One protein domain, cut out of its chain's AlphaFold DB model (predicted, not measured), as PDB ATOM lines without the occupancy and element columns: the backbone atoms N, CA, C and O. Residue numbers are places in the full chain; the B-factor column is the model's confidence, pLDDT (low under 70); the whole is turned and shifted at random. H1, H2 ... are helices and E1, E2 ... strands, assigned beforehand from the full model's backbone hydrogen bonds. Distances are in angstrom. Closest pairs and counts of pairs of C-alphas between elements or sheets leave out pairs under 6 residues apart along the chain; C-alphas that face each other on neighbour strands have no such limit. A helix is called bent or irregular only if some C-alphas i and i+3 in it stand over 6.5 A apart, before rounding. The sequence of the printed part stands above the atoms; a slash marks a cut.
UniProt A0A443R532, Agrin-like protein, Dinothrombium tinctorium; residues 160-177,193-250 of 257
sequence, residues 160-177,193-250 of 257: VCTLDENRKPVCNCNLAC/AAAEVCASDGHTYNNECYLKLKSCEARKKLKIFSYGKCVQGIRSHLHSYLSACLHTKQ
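This is residues 160 to 177 and 193 to 250 of the 257 residues of the protein "Agrin-like protein" of Dinothrombium tinctorium (UniProt A0A443R532). Small parts follow one another along a flat, drawn-out shape: the strand hairpin E1 and E2 at one end, the helix H1 between it and the small two-strand sheet of E3 and E4, and the helix H2 beyond that sheet. Residues 239 to 250, of which 239 to 247 belong to H2, stick out as a free arm at the other end. The printed part has 76 residues with two named helices and four named strands, in the order E1, E2, E3, H1, E4, H2; each sheet, E1 - E2 and E3 - E4, is antiparallel, and the class is mixed, helices and strands. The whole is only just loose, close to extended, with a radius of gyration of the C-alphas of 16.9 A and spans of 55 by 31 by 17 A.

E1, residues 160 to 163, begins at C-alpha 160 (-3.304, 0.135, 63.538) and is 10.1 A long. E2, residues 169 to 173, measures 13.0 A. H1, residues 208 to 217, begins at C-alpha 208 (-4.256, 13.546, 76.433) and is 14.2 A long. E3 is residues 197 to 199, 6.2 A, and E4 is residues 224 to 227, 7.1 A. H2, residues 234 to 247, is 19.1 A long and ends at C-alpha 247 (-29.410, 34.494, 67.601).

E1 and E2 form a hairpin, antiparallel with 138 degrees between their directions; N 160 and O 172 are 2.9 A apart, and N 170 and O 162 2.8 A, both within hydrogen-bond range. The closest C-alphas of E2 and H1 are those of Cys 173 and Cys 216, 5.9 A apart. At the other end of H1, the closest C-alphas of H1 and E3 are those of Glu 208 and Val 197, 6.4 A apart. E3 and E4 are antiparallel at 158 degrees, with N 198 and O 226 within hydrogen-bond range at 2.8 A. Residues 197 to 198 of E3 also pair, antiparallel, with residues 204 to 205. H2 is apart from E1, E2, E3 and H1. Every O i to N i+4 pair is within hydrogen-bond range in H1, and 8 of 10 are in H2. H2 is neither bent nor irregular, but only just: C-alphas 235 and 238 are 6.5 A apart.

The C-alphas farthest apart are those of Glu 165 and Gln 250, 56.9 A. Without the free arm, the 64 remaining residues span 45 by 27 by 12 A. Residues 178 to 192 are not printed, and C-alphas 177 and 193 are 11.2 A apart across this cut, which falls in the link from E2 to E3. Of the links that are printed whole, E1 to E2 is tight, the others are short, and none is long. The mean pLDDT of the printed part is 79.7; residues 193 to 194 and 233 to 250 are under 70, and the mean of H2 is 48.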
ATOM      1  N   VAL A 160      -3.984   0.897  64.590       94.06
ATOM      2  CA  VAL A 160      -3.304   0.135  63.538       94.06
ATOM      3  C   VAL A 160      -4.283  -0.886  62.970       94.06
ATOM      4  O   VAL A 160      -4.949  -1.594  63.730       94.06
ATOM      5  N   CYS A 161      -4.391  -0.961  61.643       95.81
ATOM      6  CA  CYS A 161      -5.207  -1.989  61.006       95.81
ATOM      7  C   CYS A 161      -4.528  -3.351  61.148       95.81
ATOM      8  O   CYS A 161      -3.340  -3.509  60.877       95.81
ATOM      9  N   THR A 162      -5.300  -4.335  61.579       95.50
ATOM     10  CA  THR A 162      -4.896  -5.735  61.700       95.50
ATOM     11  C   THR A 162      -6.044  -6.616  61.227       95.50
ATOM     12  O   THR A 162      -7.169  -6.140  61.099       95.50
ATOM     13  N   LEU A 163      -5.785  -7.891  60.956       95.31
ATOM     14  CA  LEU A 163      -6.821  -8.826  60.523       95.31
ATOM     15  C   LEU A 163      -7.307  -9.667  61.705       95.31
ATOM     16  O   LEU A 163      -6.499 -10.098  62.528       95.31
ATOM     17  N   ASP A 164      -8.618  -9.900  61.782       94.25
ATOM     18  CA  ASP A 164      -9.199 -10.857  62.726       94.25
ATOM     19  C   ASP A 164      -9.072 -12.315  62.235       94.25
ATOM     20  O   ASP A 164      -8.496 -12.596  61.180       94.25
ATOM     21  N   GLU A 165      -9.630 -13.262  62.994       94.00
ATOM     22  CA  GLU A 165      -9.623 -14.698  62.663       94.00
ATOM     23  C   GLU A 165     -10.294 -15.023  61.314       94.00
ATOM     24  O   GLU A 165      -9.958 -16.020  60.680       94.00
ATOM     25  N   ASN A 166     -11.207 -14.164  60.848       91.00
ATOM     26  CA  ASN A 166     -11.903 -14.295  59.568       91.00
ATOM     27  C   ASN A 166     -11.266 -13.436  58.467       91.00
ATOM     28  O   ASN A 166     -11.866 -13.246  57.405       91.00
ATOM     29  N   ARG A 167     -10.057 -12.911  58.703       92.81
ATOM     30  CA  ARG A 167      -9.313 -12.067  57.766       92.81
ATOM     31  C   ARG A 167     -10.028 -10.746  57.436       92.81
ATOM     32  O   ARG A 167      -9.785 -10.148  56.387       92.81
ATOM     33  N   LYS A 168     -10.905 -10.276  58.324       94.25
ATOM     34  CA  LYS A 168     -11.561  -8.975  58.199       94.25
ATOM     35  C   LYS A 168     -10.668  -7.892  58.817       94.25
ATOM     36  O   LYS A 168     -10.119  -8.121  59.896       94.25
ATOM     37  N   PRO A 169     -10.532  -6.714  58.185       95.44
ATOM     38  CA  PRO A 169      -9.772  -5.619  58.769       95.44
ATOM     39  C   PRO A 169     -10.444  -5.084  60.040       95.44
ATOM     40  O   PRO A 169     -11.650  -4.821  60.084       95.44
ATOM     41  N   VAL A 170      -9.639  -4.914  61.084       94.44
ATOM     42  CA  VAL A 170     -10.014  -4.380  62.393       94.44
ATOM     43  C   VAL A 170      -8.935  -3.407  62.863       94.44
ATOM     44  O   VAL A 170      -7.752  -3.741  62.930       94.44
ATOM     45  N   CYS A 171      -9.352  -2.194  63.231       94.69
ATOM     46  CA  CYS A 171      -8.468  -1.212  63.852       94.69
ATOM     47  C   CYS A 171      -8.251  -1.534  65.331       94.69
ATOM     48  O   CYS A 171      -9.184  -1.426  66.131       94.69
ATOM     49  N   ASN A 172      -7.012  -1.869  65.678       94.75
ATOM     50  CA  ASN A 172      -6.568  -2.117  67.039       94.75
ATOM     51  C   ASN A 172      -5.833  -0.894  67.588       94.75
ATOM     52  O   ASN A 172      -4.884  -0.392  66.990       94.75
ATOM     53  N   CYS A 173      -6.277  -0.413  68.745       93.38
ATOM     54  CA  CYS A 173      -5.738   0.777  69.394       93.38
ATOM     55  C   CYS A 173      -4.672   0.367  70.408       93.38
ATOM     56  O   CYS A 173      -4.997   0.052  71.550       93.38
ATOM     57  N   ASN A 174      -3.408   0.345  69.988       85.12
ATOM     58  CA  ASN A 174      -2.295   0.007  70.870       85.12
ATOM     59  C   ASN A 174      -1.520   1.274  71.243       85.12
ATOM     60  O   ASN A 174      -0.598   1.681  70.541       85.12
ATOM     61  N   LEU A 175      -1.931   1.919  72.334       85.88
ATOM     62  CA  LEU A 175      -1.238   3.069  72.904       85.88
ATOM     63  C   LEU A 175      -1.053   2.845  74.402       85.88
ATOM     64  O   LEU A 175      -2.029   2.737  75.145       85.88
ATOM     65  N   ALA A 176       0.205   2.771  74.830       86.19
ATOM     66  CA  ALA A 176       0.558   2.679  76.237       86.19
ATOM     67  C   ALA A 176       0.490   4.073  76.868       86.19
ATOM     68  O   ALA A 176       1.240   4.969  76.489       86.19
ATOM     69  N   CYS A 177      -0.408   4.247  77.837       84.56
ATOM     70  CA  CYS A 177      -0.528   5.481  78.604       84.56
ATOM     71  C   CYS A 177       0.018   5.272  80.013       84.56
ATOM     72  O   CYS A 177      -0.288   4.271  80.660       84.56
ATOM     73  N   ALA A 193       1.339  15.761  78.796       53.09
ATOM     74  CA  ALA A 193       1.312  16.410  80.096       53.09
ATOM     75  C   ALA A 193       0.286  15.734  81.012       53.09
ATOM     76  O   ALA A 193      -0.862  15.537  80.611       53.09
ATOM     77  N   ALA A 194       0.709  15.374  82.225       59.69
ATOM     78  CA  ALA A 194      -0.078  14.682  83.250       59.69
ATOM     79  C   ALA A 194      -1.272  15.509  83.790       59.69
ATOM     80  O   ALA A 194      -1.674  15.362  84.943       59.69
ATOM     81  N   ALA A 195      -1.809  16.417  82.979       76.25
ATOM     82  CA  ALA A 195      -2.962  17.238  83.260       76.25
ATOM     83  C   ALA A 195      -4.212  16.604  82.644       76.25
ATOM     84  O   ALA A 195      -4.232  16.235  81.468       76.25
ATOM     85  N   GLU A 196      -5.270  16.543  83.447       89.25
ATOM     86  CA  GLU A 196      -6.595  16.121  83.008       89.25
ATOM     87  C   GLU A 196      -7.058  16.951  81.803       89.25
ATOM     88  O   GLU A 196      -6.713  18.127  81.669       89.25
ATOM     89  N   VAL A 197      -7.872  16.358  80.934       90.88
ATOM     90  CA  VAL A 197      -8.462  17.043  79.777       90.88
ATOM     91  C   VAL A 197      -9.958  16.776  79.701       90.88
ATOM     92  O   VAL A 197     -10.412  15.642  79.839       90.88
ATOM     93  N   CYS A 198     -10.736  17.818  79.435       93.19
ATOM     94  CA  CYS A 198     -12.140  17.710  79.085       93.19
ATOM     95  C   CYS A 198     -12.257  17.525  77.574       93.19
ATOM     96  O   CYS A 198     -11.789  18.370  76.806       93.19
ATOM     97  N   ALA A 199     -12.881  16.438  77.133       93.62
ATOM     98  CA  ALA A 199     -13.068  16.163  75.717       93.62
ATOM     99  C   ALA A 199     -14.384  16.733  75.172       93.62
ATOM    100  O   ALA A 199     -15.297  17.123  75.900       93.62
ATOM    101  N   SER A 200     -14.505  16.726  73.847       93.56
ATOM    102  CA  SER A 200     -15.679  17.170  73.094       93.56
ATOM    103  C   SER A 200     -16.959  16.375  73.371       93.56
ATOM    104  O   SER A 200     -18.035  16.805  72.971       93.56
ATOM    105  N   ASP A 201     -16.864  15.211  74.015       91.81
ATOM    106  CA  ASP A 201     -18.015  14.410  74.444       91.81
ATOM    107  C   ASP A 201     -18.478  14.730  75.882       91.81
ATOM    108  O   ASP A 201     -19.432  14.127  76.386       91.81
ATOM    109  N   GLY A 202     -17.824  15.701  76.529       91.75
ATOM    110  CA  GLY A 202     -18.119  16.143  77.886       91.75
ATOM    111  C   GLY A 202     -17.572  15.226  78.981       91.75
ATOM    112  O   GLY A 202     -17.940  15.418  80.141       91.75
ATOM    113  N   HIS A 203     -16.721  14.249  78.648       93.81
ATOM    114  CA  HIS A 203     -16.015  13.433  79.633       93.81
ATOM    115  C   HIS A 203     -14.611  13.978  79.911       93.81
ATOM    116  O   HIS A 203     -13.948  14.550  79.046       93.81
ATOM    117  N   THR A 204     -14.172  13.808  81.157       92.56
ATOM    118  CA  THR A 204     -12.804  14.124  81.581       92.56
ATOM    119  C   THR A 204     -11.931  12.885  81.453       92.56
ATOM    120  O   THR A 204     -12.343  11.808  81.877       92.56
ATOM    121  N   TYR A 205     -10.730  13.050  80.910       91.56
ATOM    122  CA  TYR A 205      -9.714  12.010  80.772       91.56
ATOM    123  C   TYR A 205      -8.469  12.395  81.572       91.56
ATOM    124  O   TYR A 205      -8.146  13.579  81.657       91.56
ATOM    125  N   ASN A 206      -7.767  11.403  82.133       89.62
ATOM    126  CA  ASN A 206      -6.602  11.611  83.008       89.62
ATOM    127  C   ASN A 206      -5.495  12.444  82.349       89.62
ATOM    128  O   ASN A 206      -4.851  13.248  83.012       89.62
ATOM    129  N   ASN A 207      -5.275  12.239  81.052       86.62
ATOM    130  CA  ASN A 207      -4.354  13.011  80.230       86.62
ATOM    131  C   ASN A 207      -4.743  12.883  78.747       86.62
ATOM    132  O   ASN A 207      -5.661  12.137  78.378       86.62
ATOM    133  N   GLU A 208      -4.030  13.600  77.880       89.75
ATOM    134  CA  GLU A 208      -4.256  13.546  76.433       89.75
ATOM    135  C   GLU A 208      -3.986  12.151  75.833       89.75
ATOM    136  O   GLU A 208      -4.665  11.775  74.875       89.75
ATOM    137  N   CYS A 209      -3.077  11.348  76.404       90.75
ATOM    138  CA  CYS A 209      -2.855   9.967  75.957       90.75
ATOM    139  C   CYS A 209      -4.127   9.129  76.119       90.75
ATOM    140  O   CYS A 209      -4.602   8.534  75.150       90.75
ATOM    141  N   TYR A 210      -4.739   9.143  77.307       90.75
ATOM    142  CA  TYR A 210      -5.987   8.417  77.552       90.75
ATOM    143  C   TYR A 210      -7.137   8.937  76.690       90.75
ATOM    144  O   TYR A 210      -7.951   8.136  76.231       90.75
ATOM    145  N   LEU A 211      -7.191  10.245  76.413       92.00
ATOM    146  CA  LEU A 211      -8.154  10.785  75.453       92.00
ATOM    147  C   LEU A 211      -7.945  10.167  74.068       92.00
ATOM    148  O   LEU A 211      -8.912   9.688  73.484       92.00
ATOM    149  N   LYS A 212      -6.711  10.132  73.547       92.00
ATOM    150  CA  LYS A 212      -6.395   9.543  72.232       92.00
ATOM    151  C   LYS A 212      -6.705   8.047  72.181       92.00
ATOM    152  O   LYS A 212      -7.346   7.596  71.233       92.00
ATOM    153  N   LEU A 213      -6.336   7.298  73.221       92.00
ATOM    154  CA  LEU A 213      -6.649   5.873  73.338       92.00
ATOM    155  C   LEU A 213      -8.164   5.635  73.286       92.00
ATOM    156  O   LEU A 213      -8.644   4.879  72.443       92.00
ATOM    157  N   LYS A 214      -8.941   6.341  74.120       93.62
ATOM    158  CA  LYS A 214     -10.407   6.202  74.151       93.62
ATOM    159  C   LYS A 214     -11.086   6.738  72.897       93.62
ATOM    160  O   LYS A 214     -12.105   6.195  72.479       93.62
ATOM    161  N   SER A 215     -10.513   7.758  72.268       94.00
ATOM    162  CA  SER A 215     -10.950   8.265  70.970       94.00
ATOM    163  C   SER A 215     -10.861   7.173  69.900       94.00
ATOM    164  O   SER A 215     -11.832   6.956  69.172       94.00
ATOM    165  N   CYS A 216      -9.741   6.448  69.856       94.19
ATOM    166  CA  CYS A 216      -9.537   5.328  68.944       94.19
ATOM    167  C   CYS A 216     -10.456   4.140  69.268       94.19
ATOM    168  O   CYS A 216     -11.173   3.675  68.383       94.19
ATOM    169  N   GLU A 217     -10.512   3.692  70.530       92.31
ATOM    170  CA  GLU A 217     -11.356   2.556  70.945       92.31
ATOM    171  C   GLU A 217     -12.840   2.803  70.637       92.31
ATOM    172  O   GLU A 217     -13.553   1.911  70.177       92.31
ATOM    173  N   ALA A 218     -13.310   4.036  70.850       92.00
ATOM    174  CA  ALA A 218     -14.686   4.426  70.571       92.00
ATOM    175  C   ALA A 218     -14.957   4.706  69.082       92.00
ATOM    176  O   ALA A 218     -16.107   4.982  68.734       92.00
ATOM    177  N   ARG A 219     -13.926   4.683  68.220       90.06
ATOM    178  CA  ARG A 219     -13.973   5.098  66.804       90.06
ATOM    179  C   ARG A 219     -14.627   6.470  66.622       90.06
ATOM    180  O   ARG A 219     -15.463   6.681  65.743       90.06
ATOM    181  N   LYS A 220     -14.285   7.403  67.509       91.31
ATOM    182  CA  LYS A 220     -14.808   8.772  67.523       91.31
ATOM    183  C   LYS A 220     -13.655   9.739  67.430       91.31
ATOM    184  O   LYS A 220     -12.665   9.583  68.131       91.31
ATOM    185  N   LYS A 221     -13.828  10.825  66.682       91.69
ATOM    186  CA  LYS A 221     -12.876  11.941  66.658       91.69
ATOM    187  C   LYS A 221     -13.083  12.868  67.857       91.69
ATOM    188  O   LYS A 221     -13.670  13.941  67.715       91.69
ATOM    189  N   LEU A 222     -12.637  12.433  69.036       92.75
ATOM    190  CA  LEU A 222     -12.663  13.254  70.243       92.75
ATOM    191  C   LEU A 222     -11.608  14.350  70.133       92.75
ATOM    192  O   LEU A 222     -10.489  14.122  69.677       92.75
ATOM    193  N   LYS A 223     -11.981  15.556  70.543       92.31
ATOM    194  CA  LYS A 223     -11.075  16.702  70.620       92.31
ATOM    195  C   LYS A 223     -10.970  17.141  72.065       92.31
ATOM    196  O   LYS A 223     -11.954  17.051  72.794       92.31
ATOM    197  N   ILE A 224      -9.817  17.667  72.458       90.44
ATOM    198  CA  ILE A 224      -9.712  18.413  73.710       90.44
ATOM    199  C   ILE A 224     -10.588  19.662  73.562       90.44
ATOM    200  O   ILE A 224     -10.396  20.458  72.646       90.44
ATOM    201  N   PHE A 225     -11.587  19.791  74.429       91.81
ATOM    202  CA  PHE A 225     -12.419  20.985  74.552       91.81
ATOM    203  C   PHE A 225     -11.767  21.998  75.499       91.81
ATOM    204  O   PHE A 225     -11.747  23.188  75.205       91.81
ATOM    205  N   SER A 226     -11.208  21.521  76.615       89.81
ATOM    206  CA  SER A 226     -10.447  22.324  77.578       89.81
ATOM    207  C   SER A 226      -9.449  21.448  78.330       89.81
ATOM    208  O   SER A 226      -9.718  20.270  78.558       89.81
ATOM    209  N   TYR A 227      -8.334  22.027  78.774       88.25
ATOM    210  CA  TYR A 227      -7.493  21.409  79.803       88.25
ATOM    211  C   TYR A 227      -8.185  21.513  81.173       88.25
ATOM    212  O   TYR A 227      -8.929  22.465  81.427       88.25
ATOM    213  N   GLY A 228      -7.957  20.526  82.036       87.69
ATOM    214  CA  GLY A 228      -8.648  20.323  83.309       87.69
ATOM    215  C   GLY A 228      -9.946  19.514  83.193       87.69
ATOM    216  O   GLY A 228     -10.328  19.037  82.123       87.69
ATOM    217  N   LYS A 229     -10.644  19.359  84.324       91.00
ATOM    218  CA  LYS A 229     -11.924  18.638  84.398       91.00
ATOM    219  C   LYS A 229     -13.023  19.333  83.605       91.00
ATOM    220  O   LYS A 229     -13.100  20.559  83.547       91.00
ATOM    221  N   CYS A 230     -13.947  18.543  83.074       90.69
ATOM    222  CA  CYS A 230     -15.198  19.073  82.559       90.69
ATOM    223  C   CYS A 230     -16.005  19.706  83.694       90.69
ATOM    224  O   CYS A 230     -16.225  19.099  84.743       90.69
ATOM    225  N   VAL A 231     -16.491  20.922  83.463       86.69
ATOM    226  CA  VAL A 231     -17.349  21.626  84.417       86.69
ATOM    227  C   VAL A 231     -18.744  20.992  84.389       86.69
ATOM    228  O   VAL A 231     -19.374  20.894  83.329       86.69
ATOM    229  N   GLN A 232     -19.242  20.541  85.545       72.25
ATOM    230  CA  GLN A 232     -20.615  20.043  85.661       72.25
ATOM    231  C   GLN A 232     -21.592  21.188  85.355       72.25
ATOM    232  O   GLN A 232     -21.574  22.224  86.011       72.25
ATOM    233  N   GLY A 233     -22.403  21.005  84.309       57.16
ATOM    234  CA  GLY A 233     -23.341  22.012  83.794       57.16
ATOM    235  C   GLY A 233     -23.290  22.212  82.274       57.16
ATOM    236  O   GLY A 233     -24.229  22.740  81.696       57.16
ATOM    237  N   ILE A 234     -22.252  21.744  81.573       54.41
ATOM    238  CA  ILE A 234     -22.117  21.999  80.121       54.41
ATOM    239  C   ILE A 234     -22.877  20.979  79.249       54.41
ATOM    240  O   ILE A 234     -23.201  21.282  78.099       54.41
ATOM    241  N   ARG A 235     -23.283  19.819  79.796       51.12
ATOM    242  CA  ARG A 235     -24.141  18.850  79.074       51.12
ATOM    243  C   ARG A 235     -25.502  19.432  78.661       51.12
ATOM    244  O   ARG A 235     -26.079  18.955  77.692       51.12
ATOM    245  N   SER A 236     -25.980  20.478  79.336       46.38
ATOM    246  CA  SER A 236     -27.211  21.209  79.002       46.38
ATOM    247  C   SER A 236     -26.973  22.543  78.282       46.38
ATOM    248  O   SER A 236     -27.901  23.078  77.683       46.38
ATOM    249  N   HIS A 237     -25.745  23.080  78.285       48.91
ATOM    250  CA  HIS A 237     -25.466  24.431  77.778       48.91
ATOM    251  C   HIS A 237     -24.713  24.496  76.446       48.91
ATOM    252  O   HIS A 237     -24.708  25.549  75.811       48.91
ATOM    253  N   LEU A 238     -24.152  23.402  75.922       50.72
ATOM    254  CA  LEU A 238     -23.585  23.461  74.565       50.72
ATOM    255  C   LEU A 238     -24.674  23.602  73.482       50.72
ATOM    256  O   LEU A 238     -24.438  24.226  72.449       50.72
ATOM    257  N   HIS A 239     -25.902  23.146  73.765       50.94
ATOM    258  CA  HIS A 239     -27.074  23.492  72.955       50.94
ATOM    259  C   HIS A 239     -27.463  24.978  73.113       50.94
ATOM    260  O   HIS A 239     -27.958  25.580  72.164       50.94
ATOM    261  N   SER A 240     -27.183  25.618  74.258       47.84
ATOM    262  CA  SER A 240     -27.505  27.038  74.468       47.84
ATOM    263  C   SER A 240     -26.468  28.000  73.878       47.84
ATOM    264  O   SER A 240     -26.856  29.047  73.372       47.84
ATOM    265  N   TYR A 241     -25.173  27.663  73.858       47.06
ATOM    266  CA  TYR A 241     -24.142  28.539  73.269       47.06
ATOM    267  C   TYR A 241     -24.116  28.506  71.731       47.06
ATOM    268  O   TYR A 241     -23.920  29.549  71.103       47.06
ATOM    269  N   LEU A 242     -24.413  27.361  71.104       48.44
ATOM    270  CA  LEU A 242     -24.658  27.306  69.654       48.44
ATOM    271  C   LEU A 242     -25.964  28.024  69.266       48.44
ATOM    272  O   LEU A 242     -26.001  28.694  68.235       48.44
ATOM    273  N   SER A 243     -26.985  28.004  70.131       47.94
ATOM    274  CA  SER A 243     -28.189  28.836  69.958       47.94
ATOM    275  C   SER A 243     -27.894  30.337  70.131       47.94
ATOM    276  O   SER A 243     -28.458  31.162  69.416       47.94
ATOM    277  N   ALA A 244     -26.960  30.718  71.011       45.62
ATOM    278  CA  ALA A 244     -26.574  32.117  71.223       45.62
ATOM    279  C   ALA A 244     -25.780  32.717  70.044       45.62
ATOM    280  O   ALA A 244     -25.940  33.901  69.735       45.62
ATOM    281  N   CYS A 245     -24.981  31.915  69.331       43.66
ATOM    282  CA  CYS A 245     -24.315  32.352  68.093       43.66
ATOM    283  C   CYS A 245     -25.263  32.423  66.880       43.66
ATOM    284  O   CYS A 245     -25.041  33.224  65.972       43.66
ATOM    285  N   LEU A 246     -26.340  31.629  66.856       43.34
ATOM    286  CA  LEU A 246     -27.384  31.723  65.827       43.34
ATOM    287  C   LEU A 246     -28.320  32.925  66.049       43.34
ATOM    288  O   LEU A 246     -28.720  33.562  65.076       43.34
ATOM    289  N   HIS A 247     -28.593  33.312  67.300       42.66
ATOM    290  CA  HIS A 247     -29.410  34.494  67.601       42.66
ATOM    291  C   HIS A 247     -28.671  35.834  67.456       42.66
ATOM    292  O   HIS A 247     -29.298  36.834  67.106       42.66
ATOM    293  N   THR A 248     -27.347  35.881  67.627       42.00
ATOM    294  CA  THR A 248     -26.573  37.129  67.444       42.00
ATOM    295  C   THR A 248     -26.398  37.537  65.978       42.00
ATOM    296  O   THR A 248     -26.141  38.708  65.701       42.00
ATOM    297  N   LYS A 249     -26.644  36.638  65.012       39.75
ATOM    298  CA  LYS A 249     -26.778  37.025  63.595       39.75
ATOM    299  C   LYS A 249     -28.116  37.694  63.257       39.75
ATOM    300  O   LYS A 249     -28.191  38.368  62.235       39.75
ATOM    301  N   GLN A 250     -29.148  37.565  64.095       43.66
ATOM    302  CA  GLN A 250     -30.434  38.243  63.879       43.66
ATOM    303  C   GLN A 250     -30.501  39.646  64.498       43.66
ATOM    304  O   GLN A 250     -31.323  40.451  64.067       43.66
TER     305      GLN A 250